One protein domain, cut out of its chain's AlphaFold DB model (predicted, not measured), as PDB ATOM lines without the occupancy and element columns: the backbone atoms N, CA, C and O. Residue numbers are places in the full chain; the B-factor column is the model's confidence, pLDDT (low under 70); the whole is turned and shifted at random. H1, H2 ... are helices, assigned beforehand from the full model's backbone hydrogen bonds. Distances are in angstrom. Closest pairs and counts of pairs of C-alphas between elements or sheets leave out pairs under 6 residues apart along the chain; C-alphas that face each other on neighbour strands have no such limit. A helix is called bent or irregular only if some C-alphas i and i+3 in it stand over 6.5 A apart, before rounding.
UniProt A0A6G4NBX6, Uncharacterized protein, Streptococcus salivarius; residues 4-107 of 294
ATOM      1  N   THR A   4     -20.473 -83.803  52.224       52.53
ATOM      2  CA  THR A   4     -19.480 -83.231  51.296       52.53
ATOM      3  C   THR A   4     -18.328 -82.504  51.996       52.53
ATOM      4  O   THR A   4     -17.243 -82.413  51.429       52.53
ATOM      5  N   ASN A   5     -18.511 -82.033  53.236       53.97
ATOM      6  CA  ASN A   5     -17.450 -81.333  53.975       53.97
ATOM      7  C   ASN A   5     -16.360 -82.278  54.503       53.97
ATOM      8  O   ASN A   5     -15.187 -81.932  54.439       53.97
ATOM      9  N   ASN A   6     -16.724 -83.483  54.953       54.75
ATOM     10  CA  ASN A   6     -15.754 -84.443  55.500       54.75
ATOM     11  C   ASN A   6     -14.851 -85.059  54.420       54.75
ATOM     12  O   ASN A   6     -13.722 -85.444  54.708       54.75
ATOM     13  N   GLN A   7     -15.340 -85.148  53.181       57.09
ATOM     14  CA  GLN A   7     -14.596 -85.742  52.072       57.09
ATOM     15  C   GLN A   7     -13.521 -84.782  51.546       57.09
ATOM     16  O   GLN A   7     -12.362 -85.166  51.452       57.09
ATOM     17  N   ASN A   8     -13.868 -83.498  51.386       57.28
ATOM     18  CA  ASN A   8     -12.891 -82.446  51.089       57.28
ATOM     19  C   ASN A   8     -11.803 -82.332  52.167       57.28
ATOM     20  O   ASN A   8     -10.651 -82.059  51.850       57.28
ATOM     21  N   GLU A   9     -12.142 -82.538  53.441       63.22
ATOM     22  CA  GLU A   9     -11.164 -82.462  54.528       63.22
ATOM     23  C   GLU A   9     -10.176 -83.640  54.518       63.22
ATOM     24  O   GLU A   9      -8.994 -83.452  54.810       63.22
ATOM     25  N   ASN A  10     -10.632 -84.839  54.142       62.69
ATOM     26  CA  ASN A  10      -9.768 -86.009  53.972       62.69
ATOM     27  C   ASN A  10      -8.860 -85.878  52.744       62.69
ATOM     28  O   ASN A  10      -7.657 -86.103  52.868       62.69
ATOM     29  N   ASP A  11      -9.390 -85.411  51.613       63.78
ATOM     30  CA  ASP A  11      -8.602 -85.174  50.398       63.78
ATOM     31  C   ASP A  11      -7.528 -84.097  50.646       63.78
ATOM     32  O   ASP A  11      -6.367 -84.241  50.254       63.78
ATOM     33  N   GLN A  12      -7.861 -83.046  51.408       63.00
ATOM     34  CA  GLN A  12      -6.901 -82.018  51.821       63.00
ATOM     35  C   GLN A  12      -5.797 -82.584  52.735       63.00
ATOM     36  O   GLN A  12      -4.643 -82.151  52.661       63.00
ATOM     37  N   ARG A  13      -6.121 -83.542  53.619       64.31
ATOM     38  CA  ARG A  13      -5.133 -84.210  54.491       64.31
ATOM     39  C   ARG A  13      -4.209 -85.127  53.697       64.31
ATOM     40  O   ARG A  13      -3.005 -85.100  53.950       64.31
ATOM     41  N   GLU A  14      -4.734 -85.875  52.730       61.56
ATOM     42  CA  GLU A  14      -3.917 -86.715  51.849       61.56
ATOM     43  C   GLU A  14      -2.962 -85.872  51.001       61.56
ATOM     44  O   GLU A  14      -1.759 -86.136  50.985       61.56
ATOM     45  N   ILE A  15      -3.440 -84.780  50.393       66.69
ATOM     46  CA  ILE A  15      -2.593 -83.853  49.622       66.69
ATOM     47  C   ILE A  15      -1.471 -83.273  50.499       66.69
ATOM     48  O   ILE A  15      -0.311 -83.228  50.081       66.69
ATOM     49  N   ASN A  16      -1.781 -82.877  51.738       71.31
ATOM     50  CA  ASN A  16      -0.775 -82.394  52.686       71.31
ATOM     51  C   ASN A  16       0.235 -83.485  53.081       71.31
ATOM     52  O   ASN A  16       1.419 -83.184  53.247       71.31
ATOM     53  N   PHE A  17      -0.195 -84.744  53.190       68.00
ATOM     54  CA  PHE A  17       0.673 -85.880  53.494       68.00
ATOM     55  C   PHE A  17       1.646 -86.185  52.344       68.00
ATOM     56  O   PHE A  17       2.853 -86.287  52.572       68.00
ATOM     57  N   TYR A  18       1.165 -86.218  51.097       68.56
ATOM     58  CA  TYR A  18       2.021 -86.389  49.915       68.56
ATOM     59  C   TYR A  18       3.000 -85.221  49.727       68.56
ATOM     60  O   TYR A  18       4.175 -85.435  49.411       68.56
ATOM     61  N   GLN A  19       2.576 -83.983  50.006       68.25
ATOM     62  CA  GLN A  19       3.475 -82.824  50.019       68.25
ATOM     63  C   GLN A  19       4.533 -82.900  51.130       68.25
ATOM     64  O   GLN A  19       5.654 -82.413  50.944       68.25
ATOM     65  N   LEU A  20       4.207 -83.497  52.280       66.69
ATOM     66  CA  LEU A  20       5.158 -83.722  53.367       66.69
ATOM     67  C   LEU A  20       6.198 -84.778  52.966       66.69
ATOM     68  O   LEU A  20       7.396 -84.527  53.098       66.69
ATOM     69  N   LEU A  21       5.751 -85.906  52.400       63.84
ATOM     70  CA  LEU A  21       6.612 -86.987  51.906       63.84
ATOM     71  C   LEU A  21       7.586 -86.498  50.824       63.84
ATOM     72  O   LEU A  21       8.774 -86.817  50.877       63.84
ATOM     73  N   ALA A  22       7.132 -85.639  49.907       70.00
ATOM     74  CA  ALA A  22       7.980 -85.038  48.876       70.00
ATOM     75  C   ALA A  22       9.078 -84.110  49.443       70.00
ATOM     76  O   ALA A  22      10.135 -83.936  48.831       70.00
ATOM     77  N   LYS A  23       8.870 -83.528  50.634       71.94
ATOM     78  CA  LYS A  23       9.853 -82.663  51.314       71.94
ATOM     79  C   LYS A  23      10.885 -83.440  52.135       71.94
ATOM     80  O   LYS A  23      11.963 -82.900  52.389       71.94
ATOM     81  N   ILE A  24      10.611 -84.692  52.511       65.44
ATOM     82  CA  ILE A  24      11.534 -85.553  53.276       65.44
ATOM     83  C   ILE A  24      12.912 -85.691  52.607       65.44
ATOM     84  O   ILE A  24      13.899 -85.427  53.291       65.44
ATOM     85  N   PRO A  25      13.056 -86.023  51.308       64.69
ATOM     86  CA  PRO A  25      14.380 -86.182  50.692       64.69
ATOM     87  C   PRO A  25      15.174 -84.867  50.614       64.69
ATOM     88  O   PRO A  25      16.403 -84.870  50.723       64.69
ATOM     89  N   ILE A  26      14.487 -83.727  50.478       70.38
ATOM     90  CA  ILE A  26      15.102 -82.390  50.479       70.38
ATOM     91  C   ILE A  26      15.599 -82.038  51.886       70.38
ATOM     92  O   ILE A  26      16.731 -81.571  52.049       70.38
ATOM     93  N   LEU A  27      14.784 -82.310  52.909       59.16
ATOM     94  CA  LEU A  27      15.165 -82.152  54.310       59.16
ATOM     95  C   LEU A  27      16.321 -83.086  54.678       59.16
ATOM     96  O   LEU A  27      17.277 -82.622  55.290       59.16
ATOM     97  N   LEU A  28      16.309 -84.344  54.221       55.56
ATOM     98  CA  LEU A  28      17.397 -85.304  54.429       55.56
ATOM     99  C   LEU A  28      18.706 -84.822  53.795       55.56
ATOM    100  O   LEU A  28      19.740 -84.824  54.455       55.56
ATOM    101  N   LYS A  29      18.677 -84.339  52.543       58.53
ATOM    102  CA  LYS A  29      19.862 -83.763  51.877       58.53
ATOM    103  C   LYS A  29      20.400 -82.545  52.628       58.53
ATOM    104  O   LYS A  29      21.616 -82.413  52.787       58.53
ATOM    105  N   LYS A  30      19.519 -81.665  53.116       60.78
ATOM    106  CA  LYS A  30      19.897 -80.490  53.918       60.78
ATOM    107  C   LYS A  30      20.491 -80.901  55.270       60.78
ATOM    108  O   LYS A  30      21.489 -80.322  55.693       60.78
ATOM    109  N   LEU A  31      19.939 -81.938  55.899       53.44
ATOM    110  CA  LEU A  31      20.383 -82.488  57.178       53.44
ATOM    111  C   LEU A  31      21.728 -83.218  57.045       53.44
ATOM    112  O   LEU A  31      22.614 -82.979  57.851       53.44
ATOM    113  N   ILE A  32      21.948 -83.984  55.972       58.12
ATOM    114  CA  ILE A  32      23.240 -84.617  55.642       58.12
ATOM    115  C   ILE A  32      24.317 -83.564  55.352       58.12
ATOM    116  O   ILE A  32      25.448 -83.686  55.825       58.12
ATOM    117  N   LYS A  33      23.983 -82.504  54.599       59.50
ATOM    118  CA  LYS A  33      24.905 -81.385  54.353       59.50
ATOM    119  C   LYS A  33      25.264 -80.675  55.664       59.50
ATOM    120  O   LYS A  33      26.439 -80.416  55.898       59.50
ATOM    121  N   SER A  34      24.282 -80.447  56.538       59.22
ATOM    122  CA  SER A  34      24.480 -79.894  57.887       59.22
ATOM    123  C   SER A  34      25.333 -80.808  58.779       59.22
ATOM    124  O   SER A  34      26.226 -80.342  59.478       59.22
ATOM    125  N   PHE A  35      25.141 -82.127  58.688       61.44
ATOM    126  CA  PHE A  35      25.889 -83.126  59.454       61.44
ATOM    127  C   PHE A  35      27.377 -83.156  59.072       61.44
ATOM    128  O   PHE A  35      28.233 -83.271  59.942       61.44
ATOM    129  N   LYS A  36      27.719 -82.963  57.789       63.03
ATOM    130  CA  LYS A  36      29.124 -82.801  57.365       63.03
ATOM    131  C   LYS A  36      29.772 -81.552  57.977       63.03
ATOM    132  O   LYS A  36      30.892 -81.635  58.471       63.03
ATOM    133  N   PHE A  37      29.062 -80.421  57.995       65.44
ATOM    134  CA  PHE A  37      29.537 -79.199  58.658       65.44
ATOM    135  C   PHE A  37      29.678 -79.377  60.171       65.44
ATOM    136  O   PHE A  37      30.636 -78.870  60.744       65.44
ATOM    137  N   PHE A  38      28.779 -80.135  60.803       68.62
ATOM    138  CA  PHE A  38      28.855 -80.462  62.224       68.62
ATOM    139  C   PHE A  38      30.136 -81.225  62.574       68.62
ATOM    140  O   PHE A  38      30.804 -80.852  63.526       68.62
ATOM    141  N   PHE A  39      30.539 -82.228  61.785       66.94
ATOM    142  CA  PHE A  39      31.792 -82.958  62.029       66.94
ATOM    143  C   PHE A  39      33.032 -82.074  61.869       66.94
ATOM    144  O   PHE A  39      33.950 -82.159  62.682       66.94
ATOM    145  N   VAL A  40      33.044 -81.192  60.865       71.00
ATOM    146  CA  VAL A  40      34.137 -80.228  60.672       71.00
ATOM    147  C   VAL A  40      34.185 -79.229  61.831       71.00
ATOM    148  O   VAL A  40      35.241 -79.031  62.427       71.00
ATOM    149  N   ALA A  41      33.047 -78.647  62.210       69.44
ATOM    150  CA  ALA A  41      32.958 -77.704  63.322       69.44
ATOM    151  C   ALA A  41      33.332 -78.350  64.666       69.44
ATOM    152  O   ALA A  41      34.065 -77.749  65.447       69.44
ATOM    153  N   LEU A  42      32.890 -79.588  64.902       71.62
ATOM    154  CA  LEU A  42      33.255 -80.373  66.076       71.62
ATOM    155  C   LEU A  42      34.771 -80.614  66.074       71.62
ATOM    156  O   LEU A  42      35.434 -80.256  67.037       71.62
ATOM    157  N   SER A  43      35.365 -81.065  64.962       71.06
ATOM    158  CA  SER A  43      36.818 -81.290  64.865       71.06
ATOM    159  C   SER A  43      37.682 -80.045  65.132       71.06
ATOM    160  O   SER A  43      38.799 -80.179  65.625       71.06
ATOM    161  N   LEU A  44      37.165 -78.842  64.852       76.12
ATOM    162  CA  LEU A  44      37.857 -77.567  65.070       76.12
ATOM    163  C   LEU A  44      37.664 -76.993  66.482       76.12
ATOM    164  O   LEU A  44      38.429 -76.124  66.892       76.12
ATOM    165  N   LEU A  45      36.681 -77.480  67.240       75.88
ATOM    166  CA  LEU A  45      36.331 -77.006  68.585       75.88
ATOM    167  C   LEU A  45      37.516 -77.035  69.586       75.88
ATOM    168  O   LEU A  45      37.697 -76.040  70.289       75.88
ATOM    169  N   PRO A  46      38.392 -78.067  69.608       72.19
ATOM    170  CA  PRO A  46      39.609 -78.075  70.432       72.19
ATOM    171  C   PRO A  46      40.614 -76.992  70.023       72.19
ATOM    172  O   PRO A  46      41.238 -76.360  70.871       72.19
ATOM    173  N   VAL A  47      40.763 -76.757  68.714       74.12
ATOM    174  CA  VAL A  47      41.678 -75.747  68.160       74.12
ATOM    175  C   VAL A  47      41.175 -74.344  68.497       74.12
ATOM    176  O   VAL A  47      41.950 -73.494  68.927       74.12
ATOM    177  N   ILE A  48      39.867 -74.118  68.365       76.12
ATOM    178  CA  ILE A  48      39.205 -72.862  68.731       76.12
ATOM    179  C   ILE A  48      39.353 -72.596  70.234       76.12
ATOM    180  O   ILE A  48      39.698 -71.477  70.608       76.12
ATOM    181  N   TYR A  49      39.162 -73.610  71.087       72.62
ATOM    182  CA  TYR A  49      39.348 -73.491  72.536       72.62
ATOM    183  C   TYR A  49      40.774 -73.040  72.898       72.62
ATOM    184  O   TYR A  49      40.942 -72.028  73.576       72.62
ATOM    185  N   VAL A  50      41.802 -73.709  72.358       71.12
ATOM    186  CA  VAL A  50      43.214 -73.357  72.607       71.12
ATOM    187  C   VAL A  50      43.551 -71.942  72.116       71.12
ATOM    188  O   VAL A  50      44.303 -71.221  72.772       71.12
ATOM    189  N   ILE A  51      43.000 -71.517  70.973       71.81
ATOM    190  CA  ILE A  51      43.213 -70.163  70.441       71.81
ATOM    191  C   ILE A  51      42.554 -69.108  71.342       71.81
ATOM    192  O   ILE A  51      43.184 -68.095  71.646       71.81
ATOM    193  N   LEU A  52      41.316 -69.335  71.788       71.88
ATOM    194  CA  LEU A  52      40.592 -68.408  72.663       71.88
ATOM    195  C   LEU A  52      41.285 -68.237  74.019       71.88
ATOM    196  O   LEU A  52      41.437 -67.110  74.490       71.88
ATOM    197  N   GLU A  53      41.766 -69.333  74.607       68.56
ATOM    198  CA  GLU A  53      42.491 -69.305  75.877       68.56
ATOM    199  C   GLU A  53      43.847 -68.589  75.737       68.56
ATOM    200  O   GLU A  53      44.159 -67.693  76.519       68.56
ATOM    201  N   ARG A  54      44.631 -68.910  74.695       67.75
ATOM    202  CA  ARG A  54      46.001 -68.391  74.528       67.75
ATOM    203  C   ARG A  54      46.078 -66.947  74.029       67.75
ATOM    204  O   ARG A  54      47.020 -66.245  74.387       67.75
ATOM    205  N   PHE A  55      45.150 -66.517  73.172       67.06
ATOM    206  CA  PHE A  55      45.211 -65.197  72.528       67.06
ATOM    207  C   PHE A  55      44.250 -64.168  73.126       67.06
ATOM    208  O   PHE A  55      44.560 -62.979  73.081       67.06
ATOM    209  N   PHE A  56      43.110 -64.590  73.681       66.81
ATOM    210  CA  PHE A  56      42.093 -63.664  74.194       66.81
ATOM    211  C   PHE A  56      41.989 -63.653  75.724       66.81
ATOM    212  O   PHE A  56      41.240 -62.842  76.262       66.81
ATOM    213  N   ASN A  57      42.751 -64.505  76.426       58.22
ATOM    214  CA  ASN A  57      42.769 -64.602  77.893       58.22
ATOM    215  C   ASN A  57      41.360 -64.799  78.500       58.22
ATOM    216  O   ASN A  57      41.082 -64.409  79.636       58.22
ATOM    217  N   VAL A  58      40.441 -65.377  77.715       61.47
ATOM    218  CA  VAL A  58      39.072 -65.670  78.133       61.47
ATOM    219  C   VAL A  58      39.086 -67.020  78.834       61.47
ATOM    220  O   VAL A  58      39.010 -68.069  78.197       61.47
ATOM    221  N   HIS A  59      39.165 -66.992  80.160       57.94
ATOM    222  CA  HIS A  59      38.922 -68.177  80.972       57.94
ATOM    223  C   HIS A  59      37.416 -68.434  81.023       57.94
ATOM    224  O   HIS A  59      36.700 -67.898  81.870       57.94
ATOM    225  N   PHE A  60      36.909 -69.250  80.098       56.16
ATOM    226  CA  PHE A  60      35.602 -69.870  80.292       56.16
ATOM    227  C   PHE A  60      35.694 -70.684  81.585       56.16
ATOM    228  O   PHE A  60      36.540 -71.564  81.678       56.16
ATOM    229  N   GLY A  61      34.876 -70.355  82.590       47.44
ATOM    230  CA  GLY A  61      34.918 -70.881  83.965       47.44
ATOM    231  C   GLY A  61      34.669 -72.388  84.137       47.44
ATOM    232  O   GLY A  61      34.158 -72.815  85.167       47.44
ATOM    233  N   LEU A  62      35.028 -73.208  83.154       47.81
ATOM    234  CA  LEU A  62      35.322 -74.619  83.318       47.81
ATOM    235  C   LEU A  62      36.647 -74.725  84.081       47.81
ATOM    236  O   LEU A  62      37.690 -75.003  83.501       47.81
ATOM    237  N   SER A  63      36.619 -74.494  85.397       45.38
ATOM    238  CA  SER A  63      37.755 -74.742  86.294       45.38
ATOM    239  C   SER A  63      37.979 -76.245  86.488       45.38
ATOM    240  O   SER A  63      38.079 -76.744  87.612       45.38
ATOM    241  N   ILE A  64      37.982 -77.005  85.401       49.41
ATOM    242  CA  ILE A  64      38.416 -78.381  85.455       49.41
ATOM    243  C   ILE A  64      39.919 -78.306  85.268       49.41
ATOM    244  O   ILE A  64      40.405 -77.863  84.233       49.41
ATOM    245  N   ASN A  65      40.648 -78.708  86.302       49.44
ATOM    246  CA  ASN A  65      42.092 -78.894  86.291       49.44
ATOM    247  C   ASN A  65      42.428 -80.103  85.386       49.44
ATOM    248  O   ASN A  65      42.976 -81.107  85.829       49.44
ATOM    249  N   LEU A  66      41.971 -80.068  84.133       51.59
ATOM    250  CA  LEU A  66      42.229 -81.078  83.129       51.59
ATOM    251  C   LEU A  66      43.583 -80.726  82.535       51.59
ATOM    252  O   LEU A  66      43.703 -79.786  81.750       51.59
ATOM    253  N   GLY A  67      44.600 -81.501  82.900       58.94
ATOM    254  CA  GLY A  67      45.806 -81.606  82.086       58.94
ATOM    255  C   GLY A  67      45.468 -82.128  80.681       58.94
ATOM    256  O   GLY A  67      44.360 -81.974  80.173       58.94
ATOM    257  N   TYR A  68      46.402 -82.822  80.037       58.88
ATOM    258  CA  TYR A  68      46.187 -83.421  78.709       58.88
ATOM    259  C   TYR A  68      44.952 -84.364  78.592       58.88
ATOM    260  O   TYR A  68      44.576 -84.749  77.485       58.88
ATOM    261  N   ASP A  69      44.274 -84.685  79.699       67.62
ATOM    262  CA  ASP A  69      43.097 -85.552  79.810       67.62
ATOM    263  C   ASP A  69      41.842 -85.061  79.063       67.62
ATOM    264  O   ASP A  69      41.058 -85.883  78.587       67.62
ATOM    265  N   TRP A  70      41.628 -83.747  78.893       71.88
ATOM    266  CA  TRP A  70      40.430 -83.257  78.182       71.88
ATOM    267  C   TRP A  70      40.485 -83.558  76.683       71.88
ATOM    268  O   TRP A  70      39.466 -83.869  76.060       71.88
ATOM    269  N   LEU A  71      41.690 -83.505  76.108       71.06
ATOM    270  CA  LEU A  71      41.929 -83.832  74.709       71.06
ATOM    271  C   LEU A  71      41.754 -85.335  74.477       71.06
ATOM    272  O   LEU A  71      41.184 -85.736  73.464       71.06
ATOM    273  N   ALA A  72      42.181 -86.161  75.439       74.88
ATOM    274  CA  ALA A  72      41.950 -87.602  75.420       74.88
ATOM    275  C   ALA A  72      40.450 -87.942  75.504       74.88
ATOM    276  O   ALA A  72      39.963 -88.759  74.720       74.88
ATOM    277  N   TYR A  73      39.695 -87.267  76.379       77.69
ATOM    278  CA  TYR A  73      38.237 -87.408  76.470       77.69
ATOM    279  C   TYR A  73      37.538 -87.022  75.158       77.69
ATOM    280  O   TYR A  73      36.711 -87.772  74.635       77.69
ATOM    281  N   TYR A  74      37.918 -85.888  74.566       76.62
ATOM    282  CA  TYR A  74      37.381 -85.445  73.282       76.62
ATOM    283  C   TYR A  74      37.730 -86.415  72.137       76.62
ATOM    284  O   TYR A  74      36.861 -86.799  71.349       76.62
ATOM    285  N   GLY A  75      38.985 -86.873  72.075       79.81
ATOM    286  CA  GLY A  75      39.434 -87.885  71.120       79.81
ATOM    287  C   GLY A  75      38.653 -89.194  71.241       79.81
ATOM    288  O   GLY A  75      38.296 -89.779  70.222       79.81
ATOM    289  N   SER A  76      38.306 -89.609  72.465       82.62
ATOM    290  CA  SER A  76      37.480 -90.795  72.726       82.62
ATOM    291  C   SER A  76      36.063 -90.664  72.153       82.62
ATOM    292  O   SER A  76      35.583 -91.587  71.491       82.62
ATOM    293  N   ILE A  77      35.415 -89.503  72.312       80.25
ATOM    294  CA  ILE A  77      34.077 -89.247  71.746       80.25
ATOM    295  C   ILE A  77      34.112 -89.309  70.215       80.25
ATOM    296  O   ILE A  77      33.277 -89.973  69.598       80.25
ATOM    297  N   ILE A  78      35.087 -88.644  69.589       79.94
ATOM    298  CA  ILE A  78      35.223 -88.641  68.125       79.94
ATOM    299  C   ILE A  78      35.548 -90.037  67.596       79.94
ATOM    300  O   ILE A  78      34.920 -90.475  66.632       79.94
ATOM    301  N   ALA A  79      36.468 -90.757  68.243       81.00
ATOM    302  CA  ALA A  79      36.792 -92.132  67.887       81.00
ATOM    303  C   ALA A  79      35.549 -93.029  67.964       81.00
ATOM    304  O   ALA A  79      35.249 -93.729  67.002       81.00
ATOM    305  N   SER A  80      34.760 -92.934  69.041       83.19
ATOM    306  CA  SER A  80      33.515 -93.695  69.191       83.19
ATOM    307  C   SER A  80      32.505 -93.396  68.077       83.19
ATOM    308  O   SER A  80      31.865 -94.320  67.573       83.19
ATOM    309  N   LEU A  81      32.351 -92.131  67.668       82.31
ATOM    310  CA  LEU A  81      31.453 -91.754  66.569       82.31
ATOM    311  C   LEU A  81      31.932 -92.304  65.220       82.31
ATOM    312  O   LEU A  81      31.115 -92.775  64.426       82.31
ATOM    313  N   ILE A  82      33.242 -92.265  64.962       85.19
ATOM    314  CA  ILE A  82      33.845 -92.844  63.755       85.19
ATOM    315  C   ILE A  82      33.646 -94.360  63.742       85.19
ATOM    316  O   ILE A  82      33.242 -94.897  62.716       85.19
ATOM    317  N   THR A  83      33.858 -95.047  64.868       89.69
ATOM    318  CA  THR A  83      33.638 -96.495  64.980       89.69
ATOM    319  C   THR A  83      32.188 -96.865  64.693       89.69
ATOM    320  O   THR A  83      31.941 -97.751  63.878       89.69
ATOM    321  N   LEU A  84      31.219 -96.162  65.290       88.56
ATOM    322  CA  LEU A  84      29.796 -96.399  65.024       88.56
ATOM    323  C   LEU A  84      29.444 -96.181  63.547       88.56
ATOM    324  O   LEU A  84      28.723 -96.986  62.959       88.56
ATOM    325  N   ARG A  85      29.991 -95.129  62.922       81.31
ATOM    326  CA  ARG A  85      29.818 -94.891  61.480       81.31
ATOM    327  C   ARG A  85      30.485 -95.961  60.622       81.31
ATOM    328  O   ARG A  85      29.898 -96.360  59.624       81.31
ATOM    329  N   GLY A  86      31.664 -96.438  61.012       89.31
ATOM    330  CA  GLY A  86      32.347 -97.544  60.349       89.31
ATOM    331  C   GLY A  86      31.486 -98.805  60.355       89.31
ATOM    332  O   GLY A  86      31.237 -99.368  59.296       89.31
ATOM    333  N   ILE A  87      30.937 -99.172  61.518       93.06
ATOM    334  CA  ILE A  87      30.023-100.317  61.659       93.06
ATOM    335  C   ILE A  87      28.786-100.151  60.769       93.06
ATOM    336  O   ILE A  87      28.406-101.089  60.075       93.06
ATOM    337  N   GLU A  88      28.166 -98.968  60.746       91.69
ATOM    338  CA  GLU A  88      26.995 -98.708  59.898       91.69
ATOM    339  C   GLU A  88      27.307 -98.888  58.403       91.69
ATOM    340  O   GLU A  88      26.507 -99.476  57.672       91.69
ATOM    341  N   ILE A  89      28.461 -98.391  57.945       89.75
ATOM    342  CA  ILE A  89      28.906 -98.538  56.553       89.75
ATOM    343  C   ILE A  89      29.158-100.013  56.236       89.75
ATOM    344  O   ILE A  89      28.617-100.516  55.254       89.75
ATOM    345  N   THR A  90      29.896-100.726  57.091       94.19
ATOM    346  CA  THR A  90      30.190-102.150  56.891       94.19
ATOM    347  C   THR A  90      28.918-102.993  56.853       94.19
ATOM    348  O   THR A  90      28.764-103.817  55.958       94.19
ATOM    349  N   LEU A  91      27.969-102.763  57.767       93.25
ATOM    350  CA  LEU A  91      26.685-103.473  57.761       93.25
ATOM    351  C   LEU A  91      25.880-103.191  56.490       93.25
ATOM    352  O   LEU A  91      25.212-104.084  55.972       93.25
ATOM    353  N   ARG A  92      25.938-101.960  55.974       93.12
ATOM    354  CA  ARG A  92      25.266-101.595  54.725       93.12
ATOM    355  C   ARG A  92      25.865-102.329  53.532       93.12
ATOM    356  O   ARG A  92      25.115-102.935  52.776       93.12
ATOM    357  N   GLU A  93      27.188-102.315  53.398       94.00
ATOM    358  CA  GLU A  93      27.895-103.003  52.314       94.00
ATOM    359  C   GLU A  93      27.679-104.518  52.369       94.00
ATOM    360  O   GLU A  93      27.348-105.126  51.353       94.00
ATOM    361  N   GLN A  94      27.781-105.122  53.556       94.31
ATOM    362  CA  GLN A  94      27.508-106.548  53.751       94.31
ATOM    363  C   GLN A  94      26.067-106.903  53.389       94.31
ATOM    364  O   GLN A  94      25.832-107.905  52.723       94.31
ATOM    365  N   ASN A  95      25.094-106.078  53.779       93.94
ATOM    366  CA  ASN A  95      23.697-106.301  53.424       93.94
ATOM    367  C   ASN A  95      23.463-106.178  51.908       93.94
ATOM    368  O   ASN A  95      22.710-106.958  51.332       93.94
ATOM    369  N   GLU A  96      24.111-105.221  51.240       92.62
ATOM    370  CA  GLU A  96      24.042-105.093  49.780       92.62
ATOM    371  C   GLU A  96      24.678-106.289  49.062       92.62
ATOM    372  O   GLU A  96      24.105-106.794  48.095       92.62
ATOM    373  N   GLN A  97      25.829-106.769  49.538       93.19
ATOM    374  CA  GLN A  97      26.479-107.974  49.017       93.19
ATOM    375  C   GLN A  97      25.600-109.208  49.224       93.19
ATOM    376  O   GLN A  97      25.307-109.914  48.263       93.19
ATOM    377  N   TYR A  98      25.085-109.397  50.437       92.12
ATOM    378  CA  TYR A  98      24.192-110.497  50.779       92.12
ATOM    379  C   TYR A  98      22.942-110.530  49.891       92.12
ATOM    380  O   TYR A  98      22.576-111.579  49.365       92.12
ATOM    381  N   LYS A  99      22.312-109.374  49.647       89.31
ATOM    382  CA  LYS A  99      21.171-109.278  48.722       89.31
ATOM    383  C   LYS A  99      21.549-109.668  47.295       89.31
ATOM    384  O   LYS A  99      20.805-110.401  46.652       89.31
ATOM    385  N   LYS A 100      22.700-109.208  46.795       89.12
ATOM    386  CA  LYS A 100      23.183-109.581  45.454       89.12
ATOM    387  C   LYS A 100      23.450-111.080  45.347       89.12
ATOM    388  O   LYS A 100      23.099-111.680  44.337       89.12
ATOM    389  N   GLU A 101      24.038-111.684  46.375       90.62
ATOM    390  CA  GLU A 101      24.283-113.128  46.435       90.62
ATOM    391  C   GLU A 101      22.980-113.925  46.446       90.62
ATOM    392  O   GLU A 101      22.848-114.871  45.670       90.62
ATOM    393  N   GLN A 102      21.991-113.509  47.245       90.38
ATOM    394  CA  GLN A 102      20.666-114.128  47.239       90.38
ATOM    395  C   GLN A 102      20.030-114.079  45.849       90.38
ATOM    396  O   GLN A 102      19.652-115.122  45.323       90.38
ATOM    397  N   ILE A 103      19.977-112.900  45.225       87.69
ATOM    398  CA  ILE A 103      19.416-112.730  43.878       87.69
ATOM    399  C   ILE A 103      20.164-113.611  42.869       87.69
ATOM    400  O   ILE A 103      19.550-114.301  42.064       87.69
ATOM    401  N   ASN A 104      21.496-113.636  42.917       86.56
ATOM    402  CA  ASN A 104      22.295-114.445  41.997       86.56
ATOM    403  C   ASN A 104      22.127-115.954  42.220       86.56
ATOM    404  O   ASN A 104      22.254-116.715  41.264       86.56
ATOM    405  N   SER A 105      21.814-116.394  43.442       88.31
ATOM    406  CA  SER A 105      21.596-117.814  43.753       88.31
ATOM    407  C   SER A 105      20.329-118.392  43.113       88.31
ATOM    408  O   SER A 105      20.272-119.590  42.843       88.31
ATOM    409  N   VAL A 106      19.344-117.537  42.827       89.19
ATOM    410  CA  VAL A 106      18.049-117.912  42.241       89.19
ATOM    411  C   VAL A 106      17.825-117.307  40.857       89.19
ATOM    412  O   VAL A 106      16.744-117.444  40.289       89.19
ATOM    413  N   ARG A 107      18.834-116.635  40.298       87.94
ATOM    414  CA  ARG A 107      18.706-115.981  39.001       87.94
ATOM    415  C   ARG A 107      18.495-117.049  37.916       87.94
ATOM    416  O   ARG A 107      19.337-117.952  37.785       87.94
TER     417      ARG A 107
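This is residues 4 to 107 of the 294 residues of an uncharacterized protein of Streptococcus salivarius (UniProt A0A6G4NBX6). Two long helices, H1 and H2, spread as an open V; near its closed end H1 turns off into a short arm, H1b, and residues 57 to 68 fold back to H2. The printed part has 104 residues, all helix by class, with no named strand. It is extended, radius of gyration of the C-alphas 24.2 A, and flat, spanning 69 by 53 by 19 A.

H1, residues 4 to 56, was assigned as one helix by its hydrogen bonds but is bent: C-alphas 43 and 46 are 7.0 A apart. Arm H1a, residues 4 to 43, starts at C-alpha 4 (-19.480, -83.231, 51.296) and measures 57.9 A; it is irregular, C-alphas 22 and 25 being 6.8 A apart, with a kink of 31 degrees near residue 24. Arm H1b is residues 46 to 56. H2, residues 69 to 106, measures 55.6 A and ends at C-alpha 106 (18.049, -117.912, 42.241).

H1a and H1b stand at a steep tilt of 65 degrees. H1a and H2 are near each other, with 7 pairs of C-alphas within 10 A. H1b and H2 are close but not clearly touching; their closest C-alphas, Pro 46 and Leu 71, are 7.5 A apart. Every O i to N i+4 pair is within hydrogen-bond range in H1b and H2, and 33 of 36 in H1a.

The C-alphas farthest apart, Thr 4 and Gly 67, are 72.2 A apart. The printed part has no cut; the link from H1 to H2 is long, 12 residues. Mean pLDDT of the printed part is 71.9, with 50 residues under 70, among them 53 to 69.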